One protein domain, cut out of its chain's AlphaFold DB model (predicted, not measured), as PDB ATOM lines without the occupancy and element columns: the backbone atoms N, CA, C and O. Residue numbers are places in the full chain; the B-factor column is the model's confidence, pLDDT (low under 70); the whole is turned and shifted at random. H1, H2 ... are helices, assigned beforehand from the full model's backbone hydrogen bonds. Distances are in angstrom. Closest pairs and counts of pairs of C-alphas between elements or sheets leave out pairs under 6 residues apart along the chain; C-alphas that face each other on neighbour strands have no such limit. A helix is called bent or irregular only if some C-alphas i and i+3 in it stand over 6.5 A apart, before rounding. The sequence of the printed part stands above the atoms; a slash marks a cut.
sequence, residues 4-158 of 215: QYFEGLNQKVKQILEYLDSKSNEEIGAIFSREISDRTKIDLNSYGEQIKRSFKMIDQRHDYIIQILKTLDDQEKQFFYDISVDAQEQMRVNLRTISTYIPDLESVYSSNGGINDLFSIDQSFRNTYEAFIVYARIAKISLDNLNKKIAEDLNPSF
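Overview. This is residues 4 to 158 of the 215 residues of an uncharacterized protein of Acinetobacter haemolyticus (UniProt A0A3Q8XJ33). Four helices, H1, H3, H5 and H7, make a loose up-and-down bundle, each running against the one before it in the chain, and residues 145 to 158 of the longest helix, H7, stick out beyond it as an arm. H2 crosses the beginning of H3 at one end of the bundle, and H4 crosses H7 toward the arm. The printed part has 155 residues with seven named helices, H1 to H7 in order along the chain, and no named strand, and the class is all helix. The whole is loose, with a radius of gyration of the C-alphas of 19.3 A, and spans 70 by 27 by 26 A.

Along the chain. H7, residues 121 to 158, measures 52.8 A from first to last C-alpha, from (-42.260, -34.330, 10.935) to (-37.488, -7.015, 55.900). It has a kink of 28 degrees near residue 151 and is only just irregular, C-alphas 152 and 155 being 6.6 A apart. H3, residues 44 to 71, measures 41.2 A, and H5, residues 85 to 101, 25.1 A. H1, residues 4 to 22, measures 28.3 A and begins at C-alpha 4, (-26.297, -32.158, 27.758); it is neither bent nor irregular, but only just: C-alphas 7 and 10 are 6.5 A apart. The shorter helices are H2, residues 25 to 32, H4, residues 74 to 83, and H6, residues 103 to 108, which is irregular, C-alphas 104 and 107 being 7.5 A apart.

Arrangement. H7 touches H3 with residues 122 to 136 alone, the same way at a shallow tilt of 17 degrees; the closest C-alphas, Ile 65 and Ile 133, are 5.9 A apart. H5 touches H7 opposite ways at 18 degrees, a shallow tilt, closest at C-alphas Ala 87 and Thr 128, 5.9 A. H4 touches H7 at a steep tilt of 55 degrees, closest at C-alphas Phe 80 and Ala 139, 5.4 A. H1 touches H3 opposite ways at a shallow 29 degrees, closest at C-alphas Leu 20 and Lys 52, 6.3 A. H2 touches H3 about perpendicular, at 75 degrees, with C-alphas Gly 29 and Gly 48 closest at 3.9 A. H5 and H6 touch only at the corner, closest at C-alphas Ser 99 and Glu 106, 4.7 A. H3 and H5 are apart, as are H1 and H7. Every O i to N i+4 pair is within hydrogen-bond range in H2 and H4; H1 has 13 of 15, H3 23 of 24, H5 12 of 13, H7 32 of 34, and H6 0 of 2, with 2 of 3 O i to N i+3 pairs.

Size, cuts and confidence. The C-alphas farthest apart, Asp 38 and Phe 158, are 70.9 A apart; without residues 145 to 158, which stand free, the body spans 53 by 27 by 26 A. The printed part has no cut, and the links H2 to H3 and H6 to H7 are long. The mean pLDDT of the printed part is 83.4, with residues 4 to 8, 37 to 40 and 103 to 117 under 70.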
ATOM      1  N   GLN A   4     -26.913 -31.555  28.943       52.16
ATOM      2  CA  GLN A   4     -26.297 -32.158  27.758       52.16
ATOM      3  C   GLN A   4     -27.243 -32.324  26.554       52.16
ATOM      4  O   GLN A   4     -26.772 -32.498  25.432       52.16
ATOM      5  N   TYR A   5     -28.569 -32.308  26.742       61.44
ATOM      6  CA  TYR A   5     -29.479 -32.683  25.655       61.44
ATOM      7  C   TYR A   5     -29.648 -31.591  24.591       61.44
ATOM      8  O   TYR A   5     -29.543 -31.877  23.398       61.44
ATOM      9  N   PHE A   6     -29.878 -30.341  25.004       63.41
ATOM     10  CA  PHE A   6     -30.071 -29.243  24.054       63.41
ATOM     11  C   PHE A   6     -28.791 -28.945  23.260       63.41
ATOM     12  O   PHE A   6     -28.852 -28.635  22.072       63.41
ATOM     13  N   GLU A   7     -27.626 -29.108  23.890       61.47
ATOM     14  CA  GLU A   7     -26.318 -28.912  23.257       61.47
ATOM     15  C   GLU A   7     -26.044 -29.944  22.147       61.47
ATOM     16  O   GLU A   7     -25.459 -29.605  21.118       61.47
ATOM     17  N   GLY A   8     -26.545 -31.176  22.291       69.44
ATOM     18  CA  GLY A   8     -26.443 -32.215  21.261       69.44
ATOM     19  C   GLY A   8     -27.396 -32.037  20.071       69.44
ATOM     20  O   GLY A   8     -27.171 -32.637  19.019       69.44
ATOM     21  N   LEU A   9     -28.451 -31.218  20.197       76.38
ATOM     22  CA  LEU A   9     -29.446 -31.016  19.132       76.38
ATOM     23  C   LEU A   9     -28.843 -30.392  17.870       76.38
ATOM     24  O   LEU A   9     -29.271 -30.739  16.773       76.38
ATOM     25  N   ASN A  10     -27.844 -29.516  18.007       76.12
ATOM     26  CA  ASN A  10     -27.236 -28.844  16.857       76.12
ATOM     27  C   ASN A  10     -26.586 -29.849  15.900       76.12
ATOM     28  O   ASN A  10     -26.869 -29.885  14.707       76.12
ATOM     29  N   GLN A  11     -25.741 -30.722  16.453       79.19
ATOM     30  CA  GLN A  11     -25.042 -31.754  15.685       79.19
ATOM     31  C   GLN A  11     -26.039 -32.673  14.971       79.19
ATOM     32  O   GLN A  11     -25.884 -32.975  13.794       79.19
ATOM     33  N   LYS A  12     -27.104 -33.038  15.684       80.69
ATOM     34  CA  LYS A  12     -28.204 -33.876  15.208       80.69
ATOM     35  C   LYS A  12     -28.966 -33.243  14.034       80.69
ATOM     36  O   LYS A  12     -29.211 -33.913  13.035       80.69
ATOM     37  N   VAL A  13     -29.292 -31.950  14.117       83.62
ATOM     38  CA  VAL A  13     -29.932 -31.200  13.019       83.62
ATOM     39  C   VAL A  13     -28.998 -31.076  11.814       83.62
ATOM     40  O   VAL A  13     -29.434 -31.311  10.689       83.62
ATOM     41  N   LYS A  14     -27.710 -30.787  12.037       85.81
ATOM     42  CA  LYS A  14     -26.712 -30.694  10.962       85.81
ATOM     43  C   LYS A  14     -26.544 -31.997  10.195       85.81
ATOM     44  O   LYS A  14     -26.560 -31.976   8.973       85.81
ATOM     45  N   GLN A  15     -26.485 -33.127  10.892       85.88
ATOM     46  CA  GLN A  15     -26.424 -34.443  10.252       85.88
ATOM     47  C   GLN A  15     -27.649 -34.719   9.370       85.88
ATOM     48  O   GLN A  15     -27.512 -35.262   8.275       85.88
ATOM     49  N   ILE A  16     -28.849 -34.312   9.806       88.25
ATOM     50  CA  ILE A  16     -30.059 -34.428   8.979       88.25
ATOM     51  C   ILE A  16     -29.938 -33.545   7.731       88.25
ATOM     52  O   ILE A  16     -30.254 -33.998   6.636       88.25
ATOM     53  N   LEU A  17     -29.466 -32.305   7.869       89.81
ATOM     54  CA  LEU A  17     -29.278 -31.396   6.732       89.81
ATOM     55  C   LEU A  17     -28.263 -31.925   5.724       89.81
ATOM     56  O   LEU A  17     -28.552 -31.922   4.533       89.81
ATOM     57  N   GLU A  18     -27.117 -32.415   6.194       90.50
ATOM     58  CA  GLU A  18     -26.084 -33.027   5.355       90.50
ATOM     59  C   GLU A  18     -26.641 -34.233   4.589       90.50
ATOM     60  O   GLU A  18     -26.452 -34.342   3.374       90.50
ATOM     61  N   TYR A  19     -27.412 -35.091   5.266       89.94
ATOM     62  CA  TYR A  19     -28.106 -36.200   4.619       89.94
ATOM     63  C   TYR A  19     -29.078 -35.705   3.536       89.94
ATOM     64  O   TYR A  19     -29.008 -36.160   2.395       89.94
ATOM     65  N   LEU A  20     -29.950 -34.740   3.847       91.19
ATOM     66  CA  LEU A  20     -30.911 -34.182   2.886       91.19
ATOM     67  C   LEU A  20     -30.222 -33.454   1.718       91.19
ATOM     68  O   LEU A  20     -30.738 -33.441   0.599       91.19
ATOM     69  N   ASP A  21     -29.061 -32.839   1.937       92.44
ATOM     70  CA  ASP A  21     -28.276 -32.216   0.872       92.44
ATOM     71  C   ASP A  21     -27.619 -33.259  -0.049       92.44
ATOM     72  O   ASP A  21     -27.498 -32.993  -1.245       92.44
ATOM     73  N   SER A  22     -27.314 -34.462   0.458       93.00
ATOM     74  CA  SER A  22     -26.770 -35.587  -0.322       93.00
ATOM     75  C   SER A  22     -27.793 -36.332  -1.196       93.00
ATOM     76  O   SER A  22     -27.399 -37.117  -2.059       93.00
ATOM     77  N   LYS A  23     -29.095 -36.106  -0.983       93.25
ATOM     78  CA  LYS A  23     -30.192 -36.786  -1.691       93.25
ATOM     79  C   LYS A  23     -30.897 -35.864  -2.683       93.25
ATOM     80  O   LYS A  23     -30.992 -34.646  -2.484       93.25
ATOM     81  N   SER A  24     -31.432 -36.457  -3.747       95.81
ATOM     82  CA  SER A  24     -32.366 -35.774  -4.642       95.81
ATOM     83  C   SER A  24     -33.702 -35.517  -3.941       95.81
ATOM     84  O   SER A  24     -34.079 -36.203  -2.990       95.81
ATOM     85  N   ASN A  25     -34.451 -34.527  -4.424       95.00
ATOM     86  CA  ASN A  25     -35.773 -34.226  -3.881       95.00
ATOM     87  C   ASN A  25     -36.730 -35.425  -4.006       95.00
ATOM     88  O   ASN A  25     -37.473 -35.703  -3.077       95.00
ATOM     89  N   GLU A  26     -36.687 -36.175  -5.109       94.06
ATOM     90  CA  GLU A  26     -37.545 -37.349  -5.302       94.06
ATOM     91  C   GLU A  26     -37.249 -38.460  -4.278       94.06
ATOM     92  O   GLU A  26     -38.180 -39.015  -3.692       94.06
ATOM     93  N   GLU A  27     -35.970 -38.722  -3.976       92.50
ATOM     94  CA  GLU A  27     -35.569 -39.662  -2.917       92.50
ATOM     95  C   GLU A  27     -36.052 -39.210  -1.533       92.50
ATOM     96  O   GLU A  27     -36.560 -40.022  -0.760       92.50
ATOM     97  N   ILE A  28     -35.920 -37.917  -1.216       91.75
ATOM     98  CA  ILE A  28     -36.417 -37.351   0.048       91.75
ATOM     99  C   ILE A  28     -37.934 -37.522   0.127       91.75
ATOM    100  O   ILE A  28     -38.441 -38.003   1.139       91.75
ATOM    101  N   GLY A  29     -38.654 -37.167  -0.938       89.69
ATOM    102  CA  GLY A  29     -40.100 -37.335  -1.019       89.69
ATOM    103  C   GLY A  29     -40.509 -38.776  -0.740       89.69
ATOM    104  O   GLY A  29     -41.332 -39.006   0.138       89.69
ATOM    105  N   ALA A  30     -39.861 -39.739  -1.403       89.00
ATOM    106  CA  ALA A  30     -40.133 -41.164  -1.232       89.00
ATOM    107  C   ALA A  30     -39.880 -41.668   0.199       89.00
ATOM    108  O   ALA A  30     -40.631 -42.507   0.695       89.00
ATOM    109  N   ILE A  31     -38.840 -41.170   0.878       87.44
ATOM    110  CA  ILE A  31     -38.551 -41.531   2.276       87.44
ATOM    111  C   ILE A  31     -39.641 -40.986   3.199       87.44
ATOM    112  O   ILE A  31     -40.230 -41.742   3.967       87.44
ATOM    113  N   PHE A  32     -39.926 -39.683   3.120       86.56
ATOM    114  CA  PHE A  32     -40.819 -39.005   4.064       86.56
ATOM    115  C   PHE A  32     -42.309 -39.260   3.788       86.56
ATOM    116  O   PHE A  32     -43.139 -39.007   4.659       86.56
ATOM    117  N   SER A  33     -42.660 -39.783   2.608       85.12
ATOM    118  CA  SER A  33     -44.026 -40.190   2.262       85.12
ATOM    119  C   SER A  33     -44.253 -41.706   2.278       85.12
ATOM    120  O   SER A  33     -45.340 -42.138   1.899       85.12
ATOM    121  N   ARG A  34     -43.254 -42.514   2.677       78.56
ATOM    122  CA  ARG A  34     -43.269 -43.988   2.565       78.56
ATOM    123  C   ARG A  34     -44.516 -44.649   3.163       78.56
ATOM    124  O   ARG A  34     -44.993 -45.632   2.614       78.56
ATOM    125  N   GLU A  35     -45.043 -44.099   4.253       71.75
ATOM    126  CA  GLU A  35     -46.148 -44.689   5.025       71.75
ATOM    127  C   GLU A  35     -47.521 -44.051   4.724       71.75
ATOM    128  O   GLU A  35     -48.497 -44.280   5.441       71.75
ATOM    129  N   ILE A  36     -47.638 -43.237   3.667       73.62
ATOM    130  CA  ILE A  36     -48.943 -42.724   3.230       73.62
ATOM    131  C   ILE A  36     -49.651 -43.759   2.368       73.62
ATOM    132  O   ILE A  36     -49.093 -44.269   1.405       73.62
ATOM    133  N   SER A  37     -50.930 -44.014   2.674       56.47
ATOM    134  CA  SER A  37     -51.771 -44.904   1.871       56.47
ATOM    135  C   SER A  37     -51.796 -44.487   0.395       56.47
ATOM    136  O   SER A  37     -51.981 -43.300   0.111       56.47
ATOM    137  N   ASP A  38     -51.788 -45.463  -0.518       59.53
ATOM    138  CA  ASP A  38     -51.879 -45.318  -1.989       59.53
ATOM    139  C   ASP A  38     -53.009 -44.396  -2.504       59.53
ATOM    140  O   ASP A  38     -53.076 -44.054  -3.685       59.53
ATOM    141  N   ARG A  39     -53.938 -43.990  -1.630       57.62
ATOM    142  CA  ARG A  39     -55.051 -43.083  -1.930       57.62
ATOM    143  C   ARG A  39     -54.625 -41.624  -2.114       57.62
ATOM    144  O   ARG A  39     -55.385 -40.867  -2.715       57.62
ATOM    145  N   THR A  40     -53.444 -41.227  -1.643       69.44
ATOM    146  CA  THR A  40     -52.945 -39.853  -1.788       69.44
ATOM    147  C   THR A  40     -51.847 -39.828  -2.841       69.44
ATOM    148  O   THR A  40     -50.729 -40.271  -2.594       69.44
ATOM    149  N   LYS A  41     -52.144 -39.295  -4.031       78.94
ATOM    150  CA  LYS A  41     -51.097 -39.015  -5.019       78.94
ATOM    151  C   LYS A  41     -50.247 -37.852  -4.516       78.94
ATOM    152  O   LYS A  41     -50.743 -36.730  -4.432       78.94
ATOM    153  N   ILE A  42     -48.991 -38.129  -4.191       82.81
ATOM    154  CA  ILE A  42     -48.010 -37.133  -3.756       82.81
ATOM    155  C   ILE A  42     -47.016 -36.923  -4.890       82.81
ATOM    156  O   ILE A  42     -46.469 -37.881  -5.432       82.81
ATOM    157  N   ASP A  43     -46.776 -35.664  -5.242       90.06
ATOM    158  CA  ASP A  43     -45.625 -35.294  -6.058       90.06
ATOM    159  C   ASP A  43     -44.371 -35.392  -5.182       90.06
ATOM    160  O   ASP A  43     -44.119 -34.529  -4.338       90.06
ATOM    161  N   LEU A  44     -43.618 -36.480  -5.354       91.56
ATOM    162  CA  LEU A  44     -42.435 -36.780  -4.549       91.56
ATOM    163  C   LEU A  44     -41.364 -35.693  -4.673       91.56
ATOM    164  O   LEU A  44     -40.722 -35.354  -3.682       91.56
ATOM    165  N   ASN A  45     -41.190 -35.114  -5.861       93.25
ATOM    166  CA  ASN A  45     -40.186 -34.082  -6.086       93.25
ATOM    167  C   ASN A  45     -40.568 -32.789  -5.350       93.25
ATOM    168  O   ASN A  45     -39.769 -32.241  -4.590       93.25
ATOM    169  N   SER A  46     -41.819 -32.346  -5.503       93.06
ATOM    170  CA  SER A  46     -42.340 -31.170  -4.794       93.06
ATOM    171  C   SER A  46     -42.320 -31.359  -3.271       93.06
ATOM    172  O   SER A  46     -41.872 -30.481  -2.528       93.06
ATOM    173  N   TYR A  47     -42.728 -32.537  -2.787       90.75
ATOM    174  CA  TYR A  47     -42.740 -32.835  -1.356       90.75
ATOM    175  C   TYR A  47     -41.328 -32.908  -0.764       90.75
ATOM    176  O   TYR A  47     -41.062 -32.324   0.288       90.75
ATOM    177  N   GLY A  48     -40.381 -33.552  -1.449       92.31
ATOM    178  CA  GLY A  48     -38.993 -33.580  -0.998       92.31
ATOM    179  C   GLY A  48     -38.334 -32.202  -0.994       92.31
ATOM    180  O   GLY A  48     -37.605 -31.872  -0.054       92.31
ATOM    181  N   GLU A  49     -38.643 -31.352  -1.981       93.81
ATOM    182  CA  GLU A  49     -38.214 -29.953  -1.972       93.81
ATOM    183  C   GLU A  49     -38.762 -29.202  -0.747       93.81
ATOM    184  O   GLU A  49     -38.019 -28.475  -0.077       93.81
ATOM    185  N   GLN A  50     -40.044 -29.399  -0.418       91.62
ATOM    186  CA  GLN A  50     -40.667 -28.819   0.772       91.62
ATOM    187  C   GLN A  50     -39.947 -29.255   2.054       91.62
ATOM    188  O   GLN A  50     -39.577 -28.394   2.853       91.62
ATOM    189  N   ILE A  51     -39.699 -30.557   2.238       91.56
ATOM    190  CA  ILE A  51     -38.985 -31.091   3.408       91.56
ATOM    191  C   ILE A  51     -37.594 -30.461   3.523       91.56
ATOM    192  O   ILE A  51     -37.236 -29.927   4.575       91.56
ATOM    193  N   LYS A  52     -36.827 -30.430   2.428       92.44
ATOM    194  CA  LYS A  52     -35.479 -29.842   2.405       92.44
ATOM    195  C   LYS A  52     -35.492 -28.361   2.788       92.44
ATOM    196  O   LYS A  52     -34.682 -27.921   3.604       92.44
ATOM    197  N   ARG A  53     -36.445 -27.587   2.254       92.12
ATOM    198  CA  ARG A  53     -36.651 -26.179   2.638       92.12
ATOM    199  C   ARG A  53     -37.027 -26.044   4.115       92.12
ATOM    200  O   ARG A  53     -36.497 -25.166   4.795       92.12
ATOM    201  N   SER A  54     -37.902 -26.910   4.629       91.06
ATOM    202  CA  SER A  54     -38.306 -26.892   6.036       91.06
ATOM    203  C   SER A  54     -37.143 -27.142   6.987       91.06
ATOM    204  O   SER A  54     -36.993 -26.392   7.950       91.06
ATOM    205  N   PHE A  55     -36.297 -28.135   6.716       90.44
ATOM    206  CA  PHE A  55     -35.143 -28.416   7.571       90.44
ATOM    207  C   PHE A  55     -34.117 -27.277   7.559       90.44
ATOM    208  O   PHE A  55     -33.585 -26.942   8.614       90.44
ATOM    209  N   LYS A  56     -33.922 -26.583   6.430       90.69
ATOM    210  CA  LYS A  56     -33.090 -25.362   6.393       90.69
ATOM    211  C   LYS A  56     -33.651 -24.238   7.270       90.69
ATOM    212  O   LYS A  56     -32.897 -23.540   7.938       90.69
ATOM    213  N   MET A  57     -34.975 -24.071   7.320       89.69
ATOM    214  CA  MET A  57     -35.603 -23.121   8.254       89.69
ATOM    215  C   MET A  57     -35.472 -23.566   9.718       89.69
ATOM    216  O   MET A  57     -35.361 -22.728  10.611       89.69
ATOM    217  N   ILE A  58     -35.507 -24.876   9.976       89.62
ATOM    218  CA  ILE A  58     -35.294 -25.449  11.310       89.62
ATOM    219  C   ILE A  58     -33.872 -25.153  11.807       89.62
ATOM    220  O   ILE A  58     -33.723 -24.768  12.963       89.62
ATOM    221  N   ASP A  59     -32.863 -25.242  10.940       89.38
ATOM    222  CA  ASP A  59     -31.472 -24.876  11.249       89.38
ATOM    223  C   ASP A  59     -31.350 -23.426  11.735       89.38
ATOM    224  O   ASP A  59     -30.850 -23.144  12.821       89.38
ATOM    225  N   GLN A  60     -31.943 -22.492  10.987       89.62
ATOM    226  CA  GLN A  60     -31.954 -21.071  11.346       89.62
ATOM    227  C   GLN A  60     -32.640 -20.818  12.696       89.62
ATOM    228  O   GLN A  60     -32.202 -19.984  13.490       89.62
ATOM    229  N   ARG A  61     -33.729 -21.544  12.975       89.75
ATOM    230  CA  ARG A  61     -34.430 -21.472  14.265       89.75
ATOM    231  C   ARG A  61     -33.591 -22.057  15.394       89.75
ATOM    232  O   ARG A  61     -33.624 -21.503  16.492       89.75
ATOM    233  N   HIS A  62     -32.842 -23.126  15.128       88.50
ATOM    234  CA  HIS A  62     -31.892 -23.703  16.071       88.50
ATOM    235  C   HIS A  62     -30.792 -22.697  16.437       88.50
ATOM    236  O   HIS A  62     -30.548 -22.435  17.614       88.50
ATOM    237  N   ASP A  63     -30.183 -22.050  15.448       88.31
ATOM    238  CA  ASP A  63     -29.178 -21.019  15.703       88.31
ATOM    239  C   ASP A  63     -29.748 -19.844  16.507       88.31
ATOM    240  O   ASP A  63     -29.111 -19.357  17.447       88.31
ATOM    241  N   TYR A  64     -30.977 -19.423  16.201       90.62
ATOM    242  CA  TYR A  64     -31.646 -18.351  16.935       90.62
ATOM    243  C   TYR A  64     -31.890 -18.703  18.410       90.62
ATOM    244  O   TYR A  64     -31.606 -17.888  19.288       90.62
ATOM    245  N   ILE A  65     -32.363 -19.915  18.723       90.12
ATOM    246  CA  ILE A  65     -32.548 -20.318  20.125       90.12
ATOM    247  C   ILE A  65     -31.208 -20.420  20.858       90.12
ATOM    248  O   ILE A  65     -31.110 -19.954  21.990       90.12
ATOM    249  N   ILE A  66     -30.146 -20.915  20.212       88.31
ATOM    250  CA  ILE A  66     -28.796 -20.922  20.796       88.31
ATOM    251  C   ILE A  66     -28.316 -19.499  21.105       88.31
ATOM    252  O   ILE A  66     -27.705 -19.273  22.151       88.31
ATOM    253  N   GLN A  67     -28.606 -18.521  20.243       90.12
ATOM    254  CA  GLN A  67     -28.294 -17.117  20.525       90.12
ATOM    255  C   GLN A  67     -29.049 -16.596  21.747       90.12
ATOM    256  O   GLN A  67     -28.430 -15.954  22.592       90.12
ATOM    257  N   ILE A  68     -30.343 -16.909  21.888       90.69
ATOM    258  CA  ILE A  68     -31.107 -16.534  23.085       90.69
ATOM    259  C   ILE A  68     -30.482 -17.172  24.329       90.69
ATOM    260  O   ILE A  68     -30.187 -16.469  25.291       90.69
ATOM    261  N   LEU A  69     -30.218 -18.479  24.311       89.31
ATOM    262  CA  LEU A  69     -29.660 -19.189  25.465       89.31
ATOM    263  C   LEU A  69     -28.286 -18.656  25.896       89.31
ATOM    264  O   LEU A  69     -27.971 -18.694  27.080       89.31
ATOM    265  N   LYS A  70     -27.479 -18.111  24.976       90.12
ATOM    266  CA  LYS A  70     -26.212 -17.433  25.318       90.12
ATOM    267  C   LYS A  70     -26.410 -16.147  26.120       90.12
ATOM    268  O   LYS A  70     -25.490 -15.747  26.825       90.12
ATOM    269  N   THR A  71     -27.568 -15.500  25.996       91.12
ATOM    270  CA  THR A  71     -27.900 -14.290  26.768       91.12
ATOM    271  C   THR A  71     -28.422 -14.598  28.167       91.12
ATOM    272  O   THR A  71     -28.469 -13.690  28.991       91.12
ATOM    273  N   LEU A  72     -28.798 -15.854  28.425       91.56
ATOM    274  CA  LEU A  72     -29.296 -16.293  29.721       91.56
ATOM    275  C   LEU A  72     -28.143 -16.611  30.681       91.56
ATOM    276  O   LEU A  72     -27.136 -17.215  30.284       91.56
ATOM    277  N   ASP A  73     -28.311 -16.253  31.951       92.38
ATOM    278  CA  ASP A  73     -27.439 -16.725  33.026       92.38
ATOM    279  C   ASP A  73     -27.721 -18.196  33.395       92.38
ATOM    280  O   ASP A  73     -28.583 -18.862  32.815       92.38
ATOM    281  N   ASP A  74     -26.952 -18.748  34.332       91.00
ATOM    282  CA  ASP A  74     -27.054 -20.165  34.686       91.00
ATOM    283  C   ASP A  74     -28.383 -20.521  35.375       91.00
ATOM    284  O   ASP A  74     -28.898 -21.624  35.177       91.00
ATOM    285  N   GLN A  75     -28.974 -19.598  36.144       90.94
ATOM    286  CA  GLN A  75     -30.274 -19.817  36.788       90.94
ATOM    287  C   GLN A  75     -31.404 -19.759  35.760       90.94
ATOM    288  O   GLN A  75     -32.303 -20.599  35.772       90.94
ATOM    289  N   GLU A  76     -31.326 -18.809  34.833       93.06
ATOM    290  CA  GLU A  76     -32.261 -18.663  33.722       93.06
ATOM    291  C   GLU A  76     -32.222 -19.863  32.779       93.06
ATOM    292  O   GLU A  76     -33.273 -20.374  32.389       93.06
ATOM    293  N   LYS A  77     -31.024 -20.368  32.460       91.56
ATOM    294  CA  LYS A  77     -30.863 -21.608  31.690       91.56
ATOM    295  C   LYS A  77     -31.457 -22.800  32.421       91.56
ATOM    296  O   LYS A  77     -32.194 -23.566  31.806       91.56
ATOM    297  N   GLN A  78     -31.172 -22.949  33.715       90.69
ATOM    298  CA  GLN A  78     -31.720 -24.055  34.496       90.69
ATOM    299  C   GLN A  78     -33.248 -24.027  34.487       90.69
ATOM    300  O   GLN A  78     -33.881 -25.031  34.171       90.69
ATOM    301  N   PHE A  79     -33.838 -22.857  34.733       92.44
ATOM    302  CA  PHE A  79     -35.284 -22.702  34.707       92.44
ATOM    303  C   PHE A  79     -35.871 -22.970  33.314       92.44
ATOM    304  O   PHE A  79     -36.888 -23.652  33.205       92.44
ATOM    305  N   PHE A  80     -35.210 -22.517  32.242       93.31
ATOM    306  CA  PHE A  80     -35.574 -22.876  30.869       93.31
ATOM    307  C   PHE A  80     -35.590 -24.396  30.654       93.31
ATOM    308  O   PHE A  80     -36.545 -24.919  30.074       93.31
ATOM    309  N   TYR A  81     -34.557 -25.116  31.102       89.88
ATOM    310  CA  TYR A  81     -34.493 -26.569  30.941       89.88
ATOM    311  C   TYR A  81     -35.612 -27.278  31.700       89.88
ATOM    312  O   TYR A  81     -36.186 -28.228  31.168       89.88
ATOM    313  N   ASP A  82     -35.957 -26.786  32.888       90.50
ATOM    314  CA  ASP A  82     -37.004 -27.373  33.719       90.50
ATOM    315  C   ASP A  82     -38.392 -27.197  33.081       90.50
ATOM    316  O   ASP A  82     -39.158 -28.155  32.979       90.50
ATOM    317  N   ILE A  83     -38.714 -25.997  32.580       92.38
ATOM    318  CA  ILE A  83     -40.042 -25.717  32.000       92.38
ATOM    319  C   ILE A  83     -40.222 -26.252  30.574       92.38
ATOM    320  O   ILE A  83     -41.350 -26.335  30.093       92.38
ATOM    321  N   SER A  84     -39.132 -26.593  29.881       92.62
ATOM    322  CA  SER A  84     -39.162 -27.073  28.491       92.62
ATOM    323  C   SER A  84     -39.024 -28.592  28.357       92.62
ATOM    324  O   SER A  84     -38.872 -29.091  27.239       92.62
ATOM    325  N   VAL A  85     -39.066 -29.339  29.465       88.94
ATOM    326  CA  VAL A  85     -38.787 -30.784  29.502       88.94
ATOM    327  C   VAL A  85     -39.628 -31.594  28.507       88.94
ATOM    328  O   VAL A  85     -39.080 -32.428  27.782       88.94
ATOM    329  N   ASP A  86     -40.921 -31.291  28.392       87.38
ATOM    330  CA  ASP A  86     -41.836 -32.003  27.494       87.38
ATOM    331  C   ASP A  86     -41.524 -31.711  26.023       87.38
ATOM    332  O   ASP A  86     -41.477 -32.618  25.194       87.38
ATOM    333  N   ALA A  87     -41.215 -30.454  25.692       90.12
ATOM    334  CA  ALA A  87     -40.789 -30.076  24.345       90.12
ATOM    335  C   ALA A  87     -39.439 -30.718  23.977       90.12
ATOM    336  O   ALA A  87     -39.224 -31.123  22.833       90.12
ATOM    337  N   GLN A  88     -38.529 -30.871  24.944       87.06
ATOM    338  CA  GLN A  88     -37.275 -31.599  24.735       87.06
ATOM    339  C   GLN A  88     -37.516 -33.088  24.460       87.06
ATOM    340  O   GLN A  88     -36.852 -33.646  23.582       87.06
ATOM    341  N   GLU A  89     -38.456 -33.732  25.159       84.00
ATOM    342  CA  GLU A  89     -38.847 -35.114  24.851       84.00
ATOM    343  C   GLU A  89     -39.519 -35.213  23.483       84.00
ATOM    344  O   GLU A  89     -39.159 -36.089  22.702       84.00
ATOM    345  N   GLN A  90     -40.402 -34.280  23.122       85.69
ATOM    346  CA  GLN A  90     -41.015 -34.280  21.794       85.69
ATOM    347  C   GLN A  90     -39.957 -34.180  20.687       85.69
ATOM    348  O   GLN A  90     -40.011 -34.910  19.696       85.69
ATOM    349  N   MET A  91     -38.938 -33.334  20.876       86.12
ATOM    350  CA  MET A  91     -37.807 -33.264  19.952       86.12
ATOM    351  C   MET A  91     -37.052 -34.601  19.879       86.12
ATOM    352  O   MET A  91     -36.672 -35.019  18.788       86.12
ATOM    353  N   ARG A  92     -36.852 -35.297  21.014       81.31
ATOM    354  CA  ARG A  92     -36.239 -36.643  21.037       81.31
ATOM    355  C   ARG A  92     -37.039 -37.632  20.215       81.31
ATOM    356  O   ARG A  92     -36.448 -38.373  19.437       81.31
ATOM    357  N   VAL A  93     -38.354 -37.652  20.404       80.88
ATOM    358  CA  VAL A  93     -39.254 -38.550  19.679       80.88
ATOM    359  C   VAL A  93     -39.147 -38.296  18.180       80.88
ATOM    360  O   VAL A  93     -38.859 -39.233  17.445       80.88
ATOM    361  N   ASN A  94     -39.237 -37.039  17.734       83.94
ATOM    362  CA  ASN A  94     -39.128 -36.712  16.311       83.94
ATOM    363  C   ASN A  94     -37.764 -37.135  15.727       83.94
ATOM    364  O   ASN A  94     -37.682 -37.720  14.649       83.94
ATOM    365  N   LEU A  95     -36.674 -36.877  16.450       81.88
ATOM    366  CA  LEU A  95     -35.333 -37.272  16.025       81.88
ATOM    367  C   LEU A  95     -35.166 -38.798  15.932       81.88
ATOM    368  O   LEU A  95     -34.586 -39.294  14.966       81.88
ATOM    369  N   ARG A  96     -35.720 -39.545  16.896       78.69
ATOM    370  CA  ARG A  96     -35.777 -41.014  16.848       78.69
ATOM    371  C   ARG A  96     -36.594 -41.491  15.648       78.69
ATOM    372  O   ARG A  96     -36.142 -42.389  14.947       78.69
ATOM    373  N   THR A  97     -37.742 -40.878  15.366       80.62
ATOM    374  CA  THR A  97     -38.561 -41.224  14.196       80.62
ATOM    375  C   THR A  97     -37.759 -41.069  12.906       80.62
ATOM    376  O   THR A  97     -37.707 -42.009  12.125       80.62
ATOM    377  N   ILE A  98     -37.047 -39.954  12.710       80.88
ATOM    378  CA  ILE A  98     -36.181 -39.769  11.530       80.88
ATOM    379  C   ILE A  98     -35.124 -40.877  11.435       80.88
ATOM    380  O   ILE A  98     -34.929 -41.443  10.363       80.88
ATOM    381  N   SER A  99     -34.474 -41.219  12.549       76.56
ATOM    382  CA  SER A  99     -33.418 -42.237  12.566       76.56
ATOM    383  C   SER A  99     -33.895 -43.643  12.206       76.56
ATOM    384  O   SER A  99     -33.150 -44.394  11.590       76.56
ATOM    385  N   THR A 100     -35.151 -43.983  12.512       74.12
ATOM    386  CA  THR A 100     -35.752 -45.266  12.117       74.12
ATOM    387  C   THR A 100     -35.870 -45.397  10.596       74.12
ATOM    388  O   THR A 100     -35.766 -46.495  10.055       74.12
ATOM    389  N   TYR A 101     -36.099 -44.286   9.890       72.50
ATOM    390  CA  TYR A 101     -36.369 -44.284   8.447       72.50
ATOM    391  C   TYR A 101     -35.187 -43.815   7.596       72.50
ATOM    392  O   TYR A 101     -35.210 -43.978   6.374       72.50
ATOM    393  N   ILE A 102     -34.152 -43.271   8.234       76.50
ATOM    394  CA  ILE A 102     -32.884 -42.897   7.619       76.50
ATOM    395  C   ILE A 102     -31.783 -43.744   8.278       76.50
ATOM    396  O   ILE A 102     -31.233 -43.322   9.296       76.50
ATOM    397  N   PRO A 103     -31.452 -44.924   7.713       67.12
ATOM    398  CA  PRO A 103     -30.486 -45.861   8.298       67.12
ATOM    399  C   PRO A 103     -29.115 -45.230   8.571       67.12
ATOM    400  O   PRO A 103     -28.483 -45.509   9.586       67.12
ATOM    401  N   ASP A 104     -28.699 -44.291   7.719       66.31
ATOM    402  CA  ASP A 104     -27.447 -43.538   7.868       66.31
ATOM    403  C   ASP A 104     -27.401 -42.700   9.168       66.31
ATOM    404  O   ASP A 104     -26.332 -42.271   9.601       66.31
ATOM    405  N   LEU A 105     -28.550 -42.488   9.823       68.62
ATOM    406  CA  LEU A 105     -28.707 -41.743  11.075       68.62
ATOM    407  C   LEU A 105     -29.048 -42.636  12.284       68.62
ATOM    408  O   LEU A 105     -29.193 -42.120  13.394       68.62
ATOM    409  N   GLU A 106     -29.143 -43.958  12.114       62.97
ATOM    410  CA  GLU A 106     -29.545 -44.916  13.160       62.97
ATOM    411  C   GLU A 106     -28.572 -44.922  14.357       62.97
ATOM    412  O   GLU A 106     -28.982 -44.990  15.516       62.97
ATOM    413  N   SER A 107     -27.274 -44.729  14.097       58.75
ATOM    414  CA  SER A 107     -26.222 -44.690  15.131       58.75
ATOM    415  C   SER A 107     -26.326 -43.509  16.112       58.75
ATOM    416  O   SER A 107     -25.674 -43.512  17.158       58.75
ATOM    417  N   VAL A 108     -27.141 -42.496  15.805       55.75
ATOM    418  CA  VAL A 108     -27.197 -41.225  16.544       55.75
ATOM    419  C   VAL A 108     -28.336 -41.196  17.583       55.75
ATOM    420  O   VAL A 108     -28.353 -40.335  18.480       55.75
ATOM    421  N   TYR A 109     -29.289 -42.132  17.519       60.16
ATOM    422  CA  TYR A 109     -30.501 -42.099  18.345       60.16
ATOM    423  C   TYR A 109     -30.906 -43.502  18.814       60.16
ATOM    424  O   TYR A 109     -31.447 -44.299  18.061       60.16
ATOM    425  N   SER A 110     -30.705 -43.798  20.101       46.25
ATOM    426  CA  SER A 110     -31.236 -45.022  20.710       46.25
ATOM    427  C   SER A 110     -32.777 -44.986  20.727       46.25
ATOM    428  O   SER A 110     -33.380 -44.031  21.236       46.25
ATOM    429  N   SER A 111     -33.364 -46.034  20.148       44.06
ATOM    430  CA  SER A 111     -34.758 -46.273  19.745       44.06
ATOM    431  C   SER A 111     -35.880 -45.881  20.721       44.06
ATOM    432  O   SER A 111     -35.721 -45.997  21.935       44.06
ATOM    433  N   ASN A 112     -37.018 -45.456  20.135       49.12
ATOM    434  CA  ASN A 112     -38.436 -45.616  20.554       49.12
ATOM    435  C   ASN A 112     -39.354 -44.575  19.848       49.12
ATOM    436  O   ASN A 112     -40.176 -43.927  20.493       49.12
ATOM    437  N   GLY A 113     -39.180 -44.339  18.541       49.12
ATOM    438  CA  GLY A 113     -40.072 -43.464  17.758       49.12
ATOM    439  C   GLY A 113     -41.288 -44.228  17.223       49.12
ATOM    440  O   GLY A 113     -41.143 -45.369  16.784       49.12
ATOM    441  N   GLY A 114     -42.478 -43.624  17.280       49.69
ATOM    442  CA  GLY A 114     -43.718 -44.187  16.734       49.69
ATOM    443  C   GLY A 114     -43.810 -44.038  15.210       49.69
ATOM    444  O   GLY A 114     -43.364 -43.049  14.636       49.69
ATOM    445  N   ILE A 115     -44.397 -45.044  14.554       47.66
ATOM    446  CA  ILE A 115     -44.370 -45.256  13.095       47.66
ATOM    447  C   ILE A 115     -45.154 -44.211  12.274       47.66
ATOM    448  O   ILE A 115     -44.792 -43.970  11.125       47.66
ATOM    449  N   ASN A 116     -46.162 -43.539  12.844       53.94
ATOM    450  CA  ASN A 116     -47.090 -42.673  12.096       53.94
ATOM    451  C   ASN A 116     -46.617 -41.217  11.901       53.94
ATOM    452  O   ASN A 116     -47.285 -40.451  11.209       53.94
ATOM    453  N   ASP A 117     -45.483 -40.827  12.490       61.09
ATOM    454  CA  ASP A 117     -45.137 -39.410  12.689       61.09
ATOM    455  C   ASP A 117     -44.134 -38.843  11.666       61.09
ATOM    456  O   ASP A 117     -43.761 -37.671  11.756       61.09
ATOM    457  N   LEU A 118     -43.654 -39.647  10.706       76.50
ATOM    458  CA  LEU A 118     -42.670 -39.180   9.714       76.50
ATOM    459  C   LEU A 118     -43.296 -38.192   8.722       76.50
ATOM    460  O   LEU A 118     -42.680 -37.190   8.347       76.50
ATOM    461  N   PHE A 119     -44.544 -38.449   8.334       74.56
ATOM    462  CA  PHE A 119     -45.294 -37.526   7.508       74.56
ATOM    463  C   PHE A 119     -45.662 -36.286   8.329       74.56
ATOM    464  O   PHE A 119     -46.388 -36.378   9.313       74.56
ATOM    465  N   SER A 120     -45.202 -35.108   7.901       77.62
ATOM    466  CA  SER A 120     -45.304 -33.826   8.636       77.62
ATOM    467  C   SER A 120     -44.321 -33.652   9.798       77.62
ATOM    468  O   SER A 120     -44.490 -32.752  10.626       77.62
ATOM    469  N   ILE A 121     -43.262 -34.463   9.870       84.00
ATOM    470  CA  ILE A 121     -42.260 -34.330  10.935       84.00
ATOM    471  C   ILE A 121     -41.584 -32.957  10.944       84.00
ATOM    472  O   ILE A 121     -41.242 -32.429  12.001       84.00
ATOM    473  N   ASP A 122     -41.456 -32.326   9.782       85.56
ATOM    474  CA  ASP A 122     -40.927 -30.977   9.649       85.56
ATOM    475  C   ASP A 122     -41.790 -29.938  10.390       85.56
ATOM    476  O   ASP A 122     -41.253 -29.037  11.042       85.56
ATOM    477  N   GLN A 123     -43.117 -30.100  10.381       87.00
ATOM    478  CA  GLN A 123     -44.029 -29.278  11.177       87.00
ATOM    479  C   GLN A 123     -43.829 -29.511  12.679       87.00
ATOM    480  O   GLN A 123     -43.764 -28.547  13.448       87.00
ATOM    481  N   SER A 124     -43.672 -30.766  13.106       87.38
ATOM    482  CA  SER A 124     -43.410 -31.113  14.510       87.38
ATOM    483  C   SER A 124     -42.111 -30.484  15.022       87.38
ATOM    484  O   SER A 124     -42.081 -29.923  16.123       87.38
ATOM    485  N   PHE A 125     -41.048 -30.488  14.212       89.44
ATOM    486  CA  PHE A 125     -39.802 -29.785  14.531       89.44
ATOM    487  C   PHE A 125     -40.017 -28.273  14.658       89.44
ATOM    488  O   PHE A 125     -39.603 -27.683  15.658       89.44
ATOM    489  N   ARG A 126     -40.687 -27.643  13.683       88.31
ATOM    490  CA  ARG A 126     -40.977 -26.197  13.709       88.31
ATOM    491  C   ARG A 126     -41.725 -25.795  14.980       88.31
ATOM    492  O   ARG A 126     -41.265 -24.890  15.673       88.31
ATOM    493  N   ASN A 127     -42.806 -26.500  15.316       90.62
ATOM    494  CA  ASN A 127     -43.609 -26.244  16.516       90.62
ATOM    495  C   ASN A 127     -42.767 -26.359  17.795       90.62
ATOM    496  O   ASN A 127     -42.861 -25.523  18.692       90.62
ATOM    497  N   THR A 128     -41.900 -27.371  17.865       90.62
ATOM    498  CA  THR A 128     -41.051 -27.593  19.041       90.62
ATOM    499  C   THR A 128     -40.019 -26.470  19.212       90.62
ATOM    500  O   THR A 128     -39.807 -25.986  20.323       90.62
ATOM    501  N   TYR A 129     -39.429 -25.977  18.117       91.12
ATOM    502  CA  TYR A 129     -38.545 -24.807  18.168       91.12
ATOM    503  C   TYR A 129     -39.275 -23.520  18.569       91.12
ATOM    504  O   TYR A 129     -38.709 -22.707  19.300       91.12
ATOM    505  N   GLU A 130     -40.524 -23.324  18.139       91.56
ATOM    506  CA  GLU A 130     -41.341 -22.188  18.596       91.56
ATOM    507  C   GLU A 130     -41.584 -22.242  20.098       91.56
ATOM    508  O   GLU A 130     -41.385 -21.238  20.784       91.56
ATOM    509  N   ALA A 131     -41.922 -23.422  20.617       92.75
ATOM    510  CA  ALA A 131     -42.074 -23.631  22.048       92.75
ATOM    511  C   ALA A 131     -40.780 -23.285  22.802       92.75
ATOM    512  O   ALA A 131     -40.826 -22.521  23.765       92.75
ATOM    513  N   PHE A 132     -39.611 -23.746  22.337       92.88
ATOM    514  CA  PHE A 132     -38.329 -23.397  22.962       92.88
ATOM    515  C   PHE A 132     -38.070 -21.889  23.003       92.88
ATOM    516  O   PHE A 132     -37.655 -21.371  24.040       92.88
ATOM    517  N   ILE A 133     -38.350 -21.168  21.915       91.94
ATOM    518  CA  ILE A 133     -38.199 -19.705  21.876       91.94
ATOM    519  C   ILE A 133     -39.096 -19.040  22.926       91.94
ATOM    520  O   ILE A 133     -38.655 -18.124  23.624       91.94
ATOM    521  N   VAL A 134     -40.340 -19.501  23.062       93.94
ATOM    522  CA  VAL A 134     -41.275 -18.984  24.068       93.94
ATOM    523  C   VAL A 134     -40.776 -19.284  25.482       93.94
ATOM    524  O   VAL A 134     -40.713 -18.366  26.300       93.94
ATOM    525  N   TYR A 135     -40.352 -20.517  25.765       94.44
ATOM    526  CA  TYR A 135     -39.817 -20.890  27.075       94.44
ATOM    527  C   TYR A 135     -38.586 -20.068  27.457       94.44
ATOM    528  O   TYR A 135     -38.510 -19.581  28.582       94.44
ATOM    529  N   ALA A 136     -37.654 -19.843  26.530       92.69
ATOM    530  CA  ALA A 136     -36.459 -19.051  26.811       92.69
ATOM    531  C   ALA A 136     -36.805 -17.590  27.152       92.69
ATOM    532  O   ALA A 136     -36.241 -17.010  28.080       92.69
ATOM    533  N   ARG A 137     -37.796 -17.006  26.464       92.00
ATOM    534  CA  ARG A 137     -38.306 -15.663  26.787       92.00
ATOM    535  C   ARG A 137     -38.993 -15.621  28.150       92.00
ATOM    536  O   ARG A 137     -38.763 -14.683  28.911       92.00
ATOM    537  N   ILE A 138     -39.813 -16.624  28.466       92.94
ATOM    538  CA  ILE A 138     -40.471 -16.742  29.775       92.94
ATOM    539  C   ILE A 138     -39.429 -16.862  30.884       92.94
ATOM    540  O   ILE A 138     -39.581 -16.211  31.914       92.94
ATOM    541  N   ALA A 139     -38.371 -17.649  30.678       93.19
ATOM    542  CA  ALA A 139     -37.335 -17.840  31.682       93.19
ATOM    543  C   ALA A 139     -36.676 -16.511  32.067       93.19
ATOM    544  O   ALA A 139     -36.619 -16.180  33.251       93.19
ATOM    545  N   LYS A 140     -36.303 -15.709  31.061       91.81
ATOM    546  CA  LYS A 140     -35.744 -14.373  31.266       91.81
ATOM    547  C   LYS A 140     -36.716 -13.447  32.000       91.81
ATOM    548  O   LYS A 140     -36.418 -12.929  33.072       91.81
ATOM    549  N   ILE A 141     -37.918 -13.278  31.448       91.69
ATOM    550  CA  ILE A 141     -38.904 -12.312  31.956       91.69
ATOM    551  C   ILE A 141     -39.360 -12.658  33.379       91.69
ATOM    552  O   ILE A 141     -39.512 -11.767  34.216       91.69
ATOM    553  N   SER A 142     -39.605 -13.936  33.670       90.31
ATOM    554  CA  SER A 142     -40.075 -14.369  34.987       90.31
ATOM    555  C   SER A 142     -39.027 -14.142  36.070       90.31
ATOM    556  O   SER A 142     -39.369 -13.630  37.137       90.31
ATOM    557  N   LEU A 143     -37.763 -14.482  35.802       90.12
ATOM    558  CA  LEU A 143     -36.691 -14.314  36.780       90.12
ATOM    559  C   LEU A 143     -36.305 -12.845  36.959       90.12
ATOM    560  O   LEU A 143     -36.168 -12.408  38.099       90.12
ATOM    561  N   ASP A 144     -36.260 -12.051  35.885       90.50
ATOM    562  CA  ASP A 144     -36.059 -10.600  35.981       90.50
ATOM    563  C   ASP A 144     -37.147  -9.943  36.854       90.50
ATOM    564  O   ASP A 144     -36.853  -9.165  37.766       90.50
ATOM    565  N   ASN A 145     -38.419 -10.301  36.636       91.94
ATOM    566  CA  ASN A 145     -39.535  -9.785  37.432       91.94
ATOM    567  C   ASN A 145     -39.490 -10.251  38.893       91.94
ATOM    568  O   ASN A 145     -39.819  -9.474  39.795       91.94
ATOM    569  N   LEU A 146     -39.100 -11.503  39.145       90.12
ATOM    570  CA  LEU A 146     -38.952 -12.030  40.499       90.12
ATOM    571  C   LEU A 146     -37.827 -11.302  41.245       90.12
ATOM    572  O   LEU A 146     -38.043 -10.837  42.365       90.12
ATOM    573  N   ASN A 147     -36.669 -11.139  40.605       89.56
ATOM    574  CA  ASN A 147     -35.525 -10.414  41.153       89.56
ATOM    575  C   ASN A 147     -35.890  -8.965  41.481       89.56
ATOM    576  O   ASN A 147     -35.574  -8.478  42.569       89.56
ATOM    577  N   LYS A 148     -36.634  -8.303  40.589       92.25
ATOM    578  CA  LYS A 148     -37.150  -6.953  40.825       92.25
ATOM    579  C   LYS A 148     -38.073  -6.892  42.045       92.25
ATOM    580  O   LYS A 148     -37.836  -6.080  42.933       92.25
ATOM    581  N   LYS A 149     -39.065  -7.785  42.154       90.94
ATOM    582  CA  LYS A 149     -39.963  -7.848  43.328       90.94
ATOM    583  C   LYS A 149     -39.216  -8.134  44.630       90.94
ATOM    584  O   LYS A 149     -39.535  -7.559  45.669       90.94
ATOM    585  N   ILE A 150     -38.209  -9.006  44.598       88.19
ATOM    586  CA  ILE A 150     -37.371  -9.269  45.773       88.19
ATOM    587  C   ILE A 150     -36.630  -7.994  46.195       88.19
ATOM    588  O   ILE A 150     -36.614  -7.652  47.379       88.19
ATOM    589  N   ALA A 151     -36.039  -7.282  45.235       90.31
ATOM    590  CA  ALA A 151     -35.260  -6.080  45.489       90.31
ATOM    591  C   ALA A 151     -36.110  -4.891  45.962       90.31
ATOM    592  O   ALA A 151     -35.691  -4.180  46.876       90.31
ATOM    593  N   GLU A 152     -37.281  -4.684  45.358       92.50
ATOM    594  CA  GLU A 152     -38.122  -3.502  45.574       92.50
ATOM    595  C   GLU A 152     -39.137  -3.683  46.709       92.50
ATOM    596  O   GLU A 152     -39.369  -2.737  47.459       92.50
ATOM    597  N   ASP A 153     -39.684  -4.887  46.905       86.00
ATOM    598  CA  ASP A 153     -40.753  -5.109  47.888       86.00
ATOM    599  C   ASP A 153     -40.255  -5.876  49.118       86.00
ATOM    600  O   ASP A 153     -40.380  -5.418  50.260       86.00
ATOM    601  N   LEU A 154     -39.674  -7.063  48.908       81.50
ATOM    602  CA  LEU A 154     -39.337  -7.965  50.013       81.50
ATOM    603  C   LEU A 154     -38.176  -7.421  50.848       81.50
ATOM    604  O   LEU A 154     -38.298  -7.302  52.070       81.50
ATOM    605  N   ASN A 155     -37.068  -7.045  50.208       87.81
ATOM    606  CA  ASN A 155     -35.874  -6.574  50.909       87.81
ATOM    607  C   ASN A 155     -36.138  -5.320  51.769       87.81
ATOM    608  O   ASN A 155     -35.736  -5.314  52.940       87.81
ATOM    609  N   PRO A 156     -36.828  -4.270  51.280       88.06
ATOM    610  CA  PRO A 156     -37.169  -3.111  52.106       88.06
ATOM    611  C   PRO A 156     -38.134  -3.448  53.245       88.06
ATOM    612  O   PRO A 156     -37.952  -2.954  54.359       88.06
ATOM    613  N   SER A 157     -39.108  -4.334  53.010       86.19
ATOM    614  CA  SER A 157     -40.034  -4.798  54.050       86.19
ATOM    615  C   SER A 157     -39.294  -5.496  55.199       86.19
ATOM    616  O   SER A 157     -39.512  -5.165  56.369       86.19
ATOM    617  N   PHE A 158     -38.341  -6.382  54.888       81.38
ATOM    618  CA  PHE A 158     -37.488  -7.015  55.900       81.38
ATOM    619  C   PHE A 158     -36.611  -6.005  56.642       81.38
ATOM    620  O   PHE A 158     -36.544  -6.051  57.870       81.38
TER     621      PHE A 158